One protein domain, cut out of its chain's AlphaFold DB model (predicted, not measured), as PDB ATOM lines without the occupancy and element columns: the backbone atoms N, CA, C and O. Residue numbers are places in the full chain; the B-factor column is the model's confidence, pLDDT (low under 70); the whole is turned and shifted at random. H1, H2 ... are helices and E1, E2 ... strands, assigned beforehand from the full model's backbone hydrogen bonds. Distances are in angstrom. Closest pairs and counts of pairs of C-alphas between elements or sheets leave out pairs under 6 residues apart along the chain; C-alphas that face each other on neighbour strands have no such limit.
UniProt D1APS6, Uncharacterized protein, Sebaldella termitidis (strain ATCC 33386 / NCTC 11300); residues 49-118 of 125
ATOM      1  N   ILE A  49     302.476 136.766 252.669       84.06
ATOM      2  CA  ILE A  49     301.782 136.479 251.416       84.06
ATOM      3  C   ILE A  49     301.970 134.992 251.107       84.06
ATOM      4  O   ILE A  49     303.021 134.566 250.638       84.06
ATOM      5  N   SER A  50     300.940 134.191 251.374       90.56
ATOM      6  CA  SER A  50     300.914 132.760 251.029       90.56
ATOM      7  C   SER A  50     300.319 132.480 249.645       90.56
ATOM      8  O   SER A  50     300.539 131.404 249.081       90.56
ATOM      9  N   GLN A  51     299.568 133.442 249.099       93.50
ATOM     10  CA  GLN A  51     298.910 133.341 247.804       93.50
ATOM     11  C   GLN A  51     298.709 134.725 247.176       93.50
ATOM     12  O   GLN A  51     298.331 135.676 247.860       93.50
ATOM     13  N   ILE A  52     298.894 134.809 245.860       93.81
ATOM     14  CA  ILE A  52     298.576 135.983 245.044       93.81
ATOM     15  C   ILE A  52     297.512 135.569 244.031       93.81
ATOM     16  O   ILE A  52     297.674 134.576 243.323       93.81
ATOM     17  N   THR A  53     296.413 136.322 243.961       96.12
ATOM     18  CA  THR A  53     295.355 136.097 242.965       96.12
ATOM     19  C   THR A  53     294.968 137.398 242.289       96.12
ATOM     20  O   THR A  53     294.957 138.452 242.924       96.12
ATOM     21  N   SER A  54     294.651 137.328 241.000       96.38
ATOM     22  CA  SER A  54     294.107 138.467 240.266       96.38
ATOM     23  C   SER A  54     293.301 137.995 239.056       96.38
ATOM     24  O   SER A  54     293.741 137.077 238.371       96.38
ATOM     25  N   PRO A  55     292.153 138.616 238.732       95.06
ATOM     26  CA  PRO A  55     291.409 138.319 237.504       95.06
ATOM     27  C   PRO A  55     292.061 138.925 236.248       95.06
ATOM     28  O   PRO A  55     291.560 138.757 235.139       95.06
ATOM     29  N   ASN A  56     293.130 139.697 236.421       94.31
ATOM     30  CA  ASN A  56     293.853 140.357 235.349       94.31
ATOM     31  C   ASN A  56     295.338 140.479 235.688       94.31
ATOM     32  O   ASN A  56     295.736 140.492 236.855       94.31
ATOM     33  N   ILE A  57     296.161 140.631 234.659       94.38
ATOM     34  CA  ILE A  57     297.587 140.902 234.818       94.38
ATOM     35  C   ILE A  57     298.026 142.045 233.922       94.38
ATOM     36  O   ILE A  57     297.390 142.373 232.917       94.38
ATOM     37  N   VAL A  58     299.175 142.620 234.262       93.75
ATOM     38  CA  VAL A  58     299.884 143.538 233.381       93.75
ATOM     39  C   VAL A  58     301.143 142.854 232.868       93.75
ATOM     40  O   VAL A  58     302.082 142.633 233.625       93.75
ATOM     41  N   ALA A  59     301.162 142.541 231.575       92.56
ATOM     42  CA  ALA A  59     302.322 141.979 230.902       92.56
ATOM     43  C   ALA A  59     303.228 143.096 230.375       92.56
ATOM     44  O   ALA A  59     302.768 144.031 229.708       92.56
ATOM     45  N   GLU A  60     304.520 142.976 230.656       93.25
ATOM     46  CA  GLU A  60     305.574 143.791 230.064       93.25
ATOM     47  C   GLU A  60     306.317 142.954 229.020       93.25
ATOM     48  O   GLU A  60     306.761 141.845 229.308       93.25
ATOM     49  N   VAL A  61     306.411 143.465 227.793       94.31
ATOM     50  CA  VAL A  61     306.948 142.737 226.642       94.31
ATOM     51  C   VAL A  61     307.946 143.623 225.917       94.31
ATOM     52  O   VAL A  61     307.604 144.728 225.499       94.31
ATOM     53  N   ILE A  62     309.167 143.128 225.742       93.25
ATOM     54  CA  ILE A  62     310.168 143.745 224.873       93.25
ATOM     55  C   ILE A  62     310.158 142.960 223.566       93.25
ATOM     56  O   ILE A  62     310.465 141.771 223.561       93.25
ATOM     57  N   ASP A  63     309.771 143.607 222.469       92.38
ATOM     58  CA  ASP A  63     309.813 142.961 221.158       92.38
ATOM     59  C   ASP A  63     311.259 142.868 220.661       92.38
ATOM     60  O   ASP A  63     311.941 143.881 220.526       92.38
ATOM     61  N   GLU A  64     311.724 141.659 220.352       91.38
ATOM     62  CA  GLU A  64     313.116 141.419 219.952       91.38
ATOM     63  C   GLU A  64     313.480 142.097 218.625       91.38
ATOM     64  O   GLU A  64     314.623 142.502 218.427       91.38
ATOM     65  N   LYS A  65     312.516 142.230 217.703       92.88
ATOM     66  CA  LYS A  65     312.770 142.776 216.361       92.88
ATOM     67  C   LYS A  65     312.894 144.292 216.370       92.88
ATOM     68  O   LYS A  65     313.751 144.840 215.682       92.88
ATOM     69  N   THR A  66     312.008 144.968 217.094       90.25
ATOM     70  CA  THR A  66     311.952 146.435 217.148       90.25
ATOM     71  C   THR A  66     312.691 147.015 218.350       90.25
ATOM     72  O   THR A  66     313.003 148.203 218.346       90.25
ATOM     73  N   GLY A  67     312.965 146.208 219.378       85.81
ATOM     74  CA  GLY A  67     313.539 146.657 220.646       85.81
ATOM     75  C   GLY A  67     312.590 147.528 221.471       85.81
ATOM     76  O   GLY A  67     313.038 148.179 222.410       85.81
ATOM     77  N   LEU A  68     311.301 147.589 221.118       86.19
ATOM     78  CA  LEU A  68     310.319 148.440 221.783       86.19
ATOM     79  C   LEU A  68     309.722 147.758 223.016       86.19
ATOM     80  O   LEU A  68     309.445 146.559 223.013       86.19
ATOM     81  N   LEU A  69     309.483 148.563 224.055       88.94
ATOM     82  CA  LEU A  69     308.808 148.152 225.283       88.94
ATOM     83  C   LEU A  69     307.294 148.350 225.153       88.94
ATOM     84  O   LEU A  69     306.817 149.457 224.893       88.94
ATOM     85  N   PHE A  70     306.532 147.296 225.408       91.12
ATOM     86  CA  PHE A  70     305.077 147.313 225.440       91.12
ATOM     87  C   PHE A  70     304.566 146.878 226.804       91.12
ATOM     88  O   PHE A  70     305.046 145.912 227.390       91.12
ATOM     89  N   ARG A  71     303.519 147.554 227.272       92.38
ATOM     90  CA  ARG A  71     302.761 147.153 228.454       92.38
ATOM     91  C   ARG A  71     301.328 146.853 228.038       92.38
ATOM     92  O   ARG A  71     300.742 147.608 227.250       92.38
ATOM     93  N   ARG A  72     300.788 145.721 228.479       94.50
ATOM     94  CA  ARG A  72     299.452 145.237 228.105       94.50
ATOM     95  C   ARG A  72     298.705 144.792 229.345       94.50
ATOM     96  O   ARG A  72     299.245 144.048 230.151       94.50
ATOM     97  N   TYR A  73     297.470 145.254 229.472       94.19
ATOM     98  CA  TYR A  73     296.533 144.730 230.450       94.19
ATOM     99  C   TYR A  73     295.811 143.543 229.820       94.19
ATOM    100  O   TYR A  73     295.269 143.677 228.721       94.19
ATOM    101  N   LEU A  74     295.872 142.390 230.475       93.06
ATOM    102  CA  LEU A  74     295.314 141.140 229.981       93.06
ATOM    103  C   LEU A  74     294.268 140.641 230.975       93.06
ATOM    104  O   LEU A  74     294.553 140.515 232.167       93.06
ATOM    105  N   GLU A  75     293.076 140.335 230.471       92.25
ATOM    106  CA  GLU A  75     291.985 139.709 231.225       92.25
ATOM    107  C   GLU A  75     292.236 138.205 231.329       92.25
ATOM    108  O   GLU A  75     291.603 137.382 230.674       92.25
ATOM    109  N   ILE A  76     293.270 137.870 232.092       93.44
ATOM    110  CA  ILE A  76     293.726 136.512 232.328       93.44
ATOM    111  C   ILE A  76     293.852 136.345 233.836       93.44
ATOM    112  O   ILE A  76     294.467 137.169 234.518       93.44
ATOM    113  N   GLU A  77     293.261 135.274 234.342       96.31
ATOM    114  CA  GLU A  77     293.284 134.919 235.747       96.31
ATOM    115  C   GLU A  77     294.687 134.440 236.142       96.31
ATOM    116  O   GLU A  77     295.290 133.591 235.486       96.31
ATOM    117  N   TYR A  78     295.200 135.000 237.231       97.38
ATOM    118  CA  TYR A  78     296.498 134.715 237.823       97.38
ATOM    119  C   TYR A  78     296.308 134.099 239.199       97.38
ATOM    120  O   TYR A  78     295.586 134.652 240.034       97.38
ATOM    121  N   ASN A  79     296.988 132.988 239.458       96.94
ATOM    122  CA  ASN A  79     297.036 132.361 240.769       96.94
ATOM    123  C   ASN A  79     298.449 131.848 241.043       96.94
ATOM    124  O   ASN A  79     298.933 130.951 240.354       96.94
ATOM    125  N   GLU A  80     299.096 132.403 242.058       96.62
ATOM    126  CA  GLU A  80     300.423 131.995 242.503       96.62
ATOM    127  C   GLU A  80     300.379 131.587 243.970       96.62
ATOM    128  O   GLU A  80     299.786 132.270 244.808       96.62
ATOM    129  N   ASN A  81     301.014 130.462 244.283       95.12
ATOM    130  CA  ASN A  81     301.229 129.985 245.644       95.12
ATOM    131  C   ASN A  81     302.486 129.097 245.700       95.12
ATOM    132  O   ASN A  81     303.212 128.947 244.719       95.12
ATOM    133  N   SER A  82     302.730 128.448 246.841       93.75
ATOM    134  CA  SER A  82     303.892 127.564 247.037       93.75
ATOM    135  C   SER A  82     304.007 126.393 246.045       93.75
ATOM    136  O   SER A  82     305.106 125.870 245.854       93.75
ATOM    137  N   ASN A  83     302.915 125.975 245.396       92.56
ATOM    138  CA  ASN A  83     302.924 124.931 244.364       92.56
ATOM    139  C   ASN A  83     303.331 125.458 242.975       92.56
ATOM    140  O   ASN A  83     303.609 124.662 242.079       92.56
ATOM    141  N   GLY A  84     303.371 126.775 242.783       94.38
ATOM    142  CA  GLY A  84     303.740 127.411 241.524       94.38
ATOM    143  C   GLY A  84     302.691 128.397 241.017       94.38
ATOM    144  O   GLY A  84     301.918 128.962 241.794       94.38
ATOM    145  N   LEU A  85     302.697 128.604 239.702       96.31
ATOM    146  CA  LEU A  85     301.934 129.632 239.002       96.31
ATOM    147  C   LEU A  85     300.939 128.996 238.031       96.31
ATOM    148  O   LEU A  85     301.318 128.197 237.177       96.31
ATOM    149  N   MET A  86     299.681 129.408 238.117       96.81
ATOM    150  CA  MET A  86     298.638 129.107 237.146       96.81
ATOM    151  C   MET A  86     298.143 130.398 236.499       96.81
ATOM    152  O   MET A  86     297.789 131.361 237.180       96.81
ATOM    153  N   ILE A  87     298.096 130.382 235.172       96.62
ATOM    154  CA  ILE A  87     297.549 131.439 234.330       96.62
ATOM    155  C   ILE A  87     296.382 130.839 233.543       96.62
ATOM    156  O   ILE A  87     296.546 129.805 232.898       96.62
ATOM    157  N   SER A  88     295.211 131.459 233.616       95.88
ATOM    158  CA  SER A  88     293.920 130.867 233.248       95.88
ATOM    159  C   SER A  88     293.100 131.848 232.400       95.88
ATOM    160  O   SER A  88     293.022 133.034 232.708       95.88
ATOM    161  N   GLY A  89     292.515 131.380 231.299       93.75
ATOM    162  CA  GLY A  89     291.697 132.195 230.395       93.75
ATOM    163  C   GLY A  89     290.804 131.343 229.497       93.75
ATOM    164  O   GLY A  89     290.591 130.162 229.765       93.75
ATOM    165  N   GLU A  90     290.299 131.925 228.411       92.75
ATOM    166  CA  GLU A  90     289.444 131.229 227.445       92.75
ATOM    167  C   GLU A  90     290.129 131.081 226.084       92.75
ATOM    168  O   GLU A  90     290.830 131.974 225.603       92.75
ATOM    169  N   ASN A  91     289.920 129.932 225.442       90.62
ATOM    170  CA  ASN A  91     290.307 129.729 224.051       90.62
ATOM    171  C   ASN A  91     289.242 130.292 223.085       90.62
ATOM    172  O   ASN A  91     288.186 130.770 223.488       90.62
ATOM    173  N   ILE A  92     289.483 130.185 221.774       92.25
ATOM    174  CA  ILE A  92     288.563 130.694 220.735       92.25
ATOM    175  C   ILE A  92     287.151 130.072 220.766       92.25
ATOM    176  O   ILE A  92     286.230 130.606 220.153       92.25
ATOM    177  N   LYS A  93     286.972 128.939 221.453       94.50
ATOM    178  CA  LYS A  93     285.682 128.261 221.630       94.50
ATOM    179  C   LYS A  93     284.982 128.647 222.940       94.50
ATOM    180  O   LYS A  93     283.910 128.112 223.207       94.50
ATOM    181  N   GLY A  94     285.570 129.535 223.745       91.25
ATOM    182  CA  GLY A  94     285.088 129.865 225.089       91.25
ATOM    183  C   GLY A  94     285.360 128.761 226.115       91.25
ATOM    184  O   GLY A  94     284.728 128.720 227.165       91.25
ATOM    185  N   GLU A  95     286.254 127.817 225.811       93.94
ATOM    186  CA  GLU A  95     286.633 126.767 226.757       93.94
ATOM    187  C   GLU A  95     287.793 127.259 227.623       93.94
ATOM    188  O   GLU A  95     288.702 127.937 227.130       93.94
ATOM    189  N   LYS A  96     287.796 126.859 228.900       92.81
ATOM    190  CA  LYS A  96     288.889 127.171 229.822       92.81
ATOM    191  C   LYS A  96     290.217 126.634 229.278       92.81
ATOM    192  O   LYS A  96     290.317 125.465 228.906       92.81
ATOM    193  N   SER A  97     291.235 127.484 229.270       94.44
ATOM    194  CA  SER A  97     292.603 127.170 228.871       94.44
ATOM    195  C   SER A  97     293.570 127.658 229.942       94.44
ATOM    196  O   SER A  97     293.458 128.789 230.414       94.44
ATOM    197  N   GLU A  98     294.537 126.820 230.304       95.19
ATOM    198  CA  GLU A  98     295.445 127.073 231.425       95.19
ATOM    199  C   GLU A  98     296.903 126.824 231.033       95.19
ATOM    200  O   GLU A  98     297.218 125.890 230.293       95.19
ATOM    201  N   ILE A  99     297.798 127.651 231.569       95.50
ATOM    202  CA  ILE A  99     299.245 127.435 231.575       95.50
ATOM    203  C   ILE A  99     299.663 127.304 233.037       95.50
ATOM    204  O   ILE A  99     299.415 128.205 233.839       95.50
ATOM    205  N   VAL A 100     300.298 126.183 233.379       95.31
ATOM    206  CA  VAL A 100     300.706 125.870 234.753       95.31
ATOM    207  C   VAL A 100     302.215 125.664 234.811       95.31
ATOM    208  O   VAL A 100     302.761 124.803 234.121       95.31
ATOM    209  N   PHE A 101     302.880 126.428 235.671       95.44
ATOM    210  CA  PHE A 101     304.277 126.254 236.046       95.44
ATOM    211  C   PHE A 101     304.324 125.650 237.443       95.44
ATOM    212  O   PHE A 101     303.857 126.258 238.403       95.44
ATOM    213  N   LEU A 102     304.883 124.447 237.559       93.94
ATOM    214  CA  LEU A 102     304.988 123.740 238.830       93.94
ATOM    215  C   LEU A 102     306.302 124.088 239.528       93.94
ATOM    216  O   LEU A 102     307.368 124.032 238.912       93.94
ATOM    217  N   SER A 103     306.223 124.408 240.816       92.88
ATOM    218  CA  SER A 103     307.399 124.530 241.675       92.88
ATOM    219  C   SER A 103     307.966 123.151 242.029       92.88
ATOM    220  O   SER A 103     307.297 122.121 241.891       92.88
ATOM    221  N   GLU A 104     309.189 123.123 242.556       90.31
ATOM    222  CA  GLU A 104     309.792 121.900 243.100       90.31
ATOM    223  C   GLU A 104     308.911 121.267 244.190       90.31
ATOM    224  O   GLU A 104     308.689 120.057 244.179       90.31
ATOM    225  N   THR A 105     308.303 122.089 245.053       87.56
ATOM    226  CA  THR A 105     307.336 121.650 246.070       87.56
ATOM    227  C   THR A 105     306.172 120.872 245.456       87.56
ATOM    228  O   THR A 105     305.787 119.821 245.970       87.56
ATOM    229  N   ALA A 106     305.606 121.356 244.346       87.44
ATOM    230  CA  ALA A 106     304.514 120.661 243.671       87.44
ATOM    231  C   ALA A 106     304.972 119.351 243.028       87.44
ATOM    232  O   ALA A 106     304.278 118.339 243.132       87.44
ATOM    233  N   VAL A 107     306.149 119.345 242.398       89.75
ATOM    234  CA  VAL A 107     306.717 118.137 241.782       89.75
ATOM    235  C   VAL A 107     307.024 117.067 242.837       89.75
ATOM    236  O   VAL A 107     306.696 115.898 242.614       89.75
ATOM    237  N   SER A 108     307.573 117.447 243.997       85.50
ATOM    238  CA  SER A 108     307.802 116.530 245.126       85.50
ATOM    239  C   SER A 108     306.492 115.906 245.596       85.50
ATOM    240  O   SER A 108     306.370 114.685 245.624       85.50
ATOM    241  N   ARG A 109     305.462 116.730 245.838       85.75
ATOM    242  CA  ARG A 109     304.136 116.255 246.271       85.75
ATOM    243  C   ARG A 109     303.507 115.286 245.273       85.75
ATOM    244  O   ARG A 109     302.949 114.267 245.666       85.75
ATOM    245  N   ILE A 110     303.606 115.570 243.973       87.25
ATOM    246  CA  ILE A 110     303.109 114.663 242.925       87.25
ATOM    247  C   ILE A 110     303.881 113.336 242.941       87.25
ATOM    248  O   ILE A 110     303.281 112.281 242.738       87.25
ATOM    249  N   SER A 111     305.193 113.377 243.169       80.38
ATOM    250  CA  SER A 111     306.048 112.184 243.222       80.38
ATOM    251  C   SER A 111     305.734 111.321 244.451       80.38
ATOM    252  O   SER A 111     305.566 110.108 244.334       80.38
ATOM    253  N   GLU A 112     305.536 111.946 245.611       78.31
ATOM    254  CA  GLU A 112     305.077 111.287 246.839       78.31
ATOM    255  C   GLU A 112     303.712 110.608 246.642       78.31
ATOM    256  O   GLU A 112     303.560 109.428 246.952       78.31
ATOM    257  N   LEU A 113     302.741 111.306 246.037       81.00
ATOM    258  CA  LEU A 113     301.413 110.750 245.740       81.00
ATOM    259  C   LEU A 113     301.452 109.579 244.747       81.00
ATOM    260  O   LEU A 113     300.603 108.691 244.809       81.00
ATOM    261  N   LYS A 114     302.427 109.562 243.831       78.44
ATOM    262  CA  LYS A 114     302.646 108.461 242.878       78.44
ATOM    263  C   LYS A 114     303.364 107.256 243.498       78.44
ATOM    264  O   LYS A 114     303.576 106.271 242.795       78.44
ATOM    265  N   GLY A 115     303.718 107.317 244.783       66.94
ATOM    266  CA  GLY A 115     304.387 106.229 245.492       66.94
ATOM    267  C   GLY A 115     305.880 106.113 245.189       66.94
ATOM    268  O   GLY A 115     306.449 105.051 245.401       66.94
ATOM    269  N   SER A 116     306.525 107.178 244.697       61.25
ATOM    270  CA  SER A 116     307.984 107.225 244.517       61.25
ATOM    271  C   SER A 116     308.704 107.957 245.660       61.25
ATOM    272  O   SER A 116     309.801 108.476 245.462       61.25
ATOM    273  N   GLY A 117     308.074 108.057 246.835       60.34
ATOM    274  CA  GLY A 117     308.732 108.522 248.060       60.34
ATOM    275  C   GLY A 117     309.795 107.522 248.526       60.34
ATOM    276  O   GLY A 117     309.748 106.352 248.157       60.34
ATOM    277  N   SER A 118     310.774 107.961 249.323       60.03
ATOM    278  CA  SER A 118     311.751 107.025 249.889       60.03
ATOM    279  C   SER A 118     311.048 105.996 250.779       60.03
ATOM    280  O   SER A 118     310.362 106.392 251.720       60.03
TER     281      SER A 118
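AT A GLANCE: This is residues 49 to 118 of the 125 residues of an uncharacterized protein of Sebaldella termitidis (strain ATCC 33386 / NCTC 11300) (UniProt D1APS6). What does the model look like at first sight? A wall of four antiparallel strands, in the order E1, E4, E5, E6, has a two-stranded hairpin, E2 and E3, turning off it at one end as an arm, and the helix H1 past the other end, only grazing the sheet; the tip of the arm, residues 63 to 68, and residues 110 to 115, of which 110 to 113 belong to H1, stick out. What is it made of? The printed part has 70 residues with six named strands and then one named helix, E1 E2 E3 E4 E5 E6 H1, a mixed class. How compact is it? It is elongated, spanning 51 by 30 by 27 A, and only just loose, close to extended, with a radius of gyration of the C-alphas of 16.3 A.

IN THESE COORDINATES: Where do the first strands run? E1, residues 51 to 54, begins at C-alpha 51 (298.910, 133.341, 247.804). E2, residues 57 to 62, is 16.3 A long from first to last C-alpha, and E3, residues 69 to 74, is 15.9 A long. Where are the later elements? E4 is residues 77 to 81, E5 is residues 84 to 90 at 20.4 A, and E6 is residues 96 to 102 at 18.8 A. H1, residues 104 to 113, is 14.2 A long and ends at C-alpha 113 (301.413, 110.750, 245.740).

HOW THE PARTS SIT: How is the four-stranded sheet paired? The edge strand E1 is antiparallel to E4 at 174 degrees, with N 52 and O 80 2.9 A apart. E4, E5 and E6 form a meander, each strand the antiparallel neighbour of the one before; in the hairpin E4 and E5, N 79 and O 86 are 2.9 A apart, and in the hairpin E5 and E6, N 87 and O 99 are 2.9 A apart. How does the E2 and E3 hairpin join it? E1 runs on into E2 at 84 degrees, and E3 runs on into E4 at 96 degrees, each across a break of 2 residues. E2 and E3 are antiparallel at 157 degrees, with N 59 and O 72 2.8 A apart, and E3 is apart from E5 and E6. Where is the helix? H1 only grazes the sheet with its residues 104 to 108; the closest C-alphas of E5 and H1, those of Gly 84 and Ala 106, are 7.1 A apart. In H1 every O i to N i+4 pair is within hydrogen-bond range.

THE WHOLE: How large is it? The two C-alphas farthest apart, those of Thr 66 and Ser 118, are 51.2 A apart. Are there cuts or long links? The printed part has no cut and no long link; the link from E2 to E3, 6 residues, is short, and the others are tight. Where is confidence low? The mean pLDDT of the printed part is 90.3, and residues 115 to 118 are under 70.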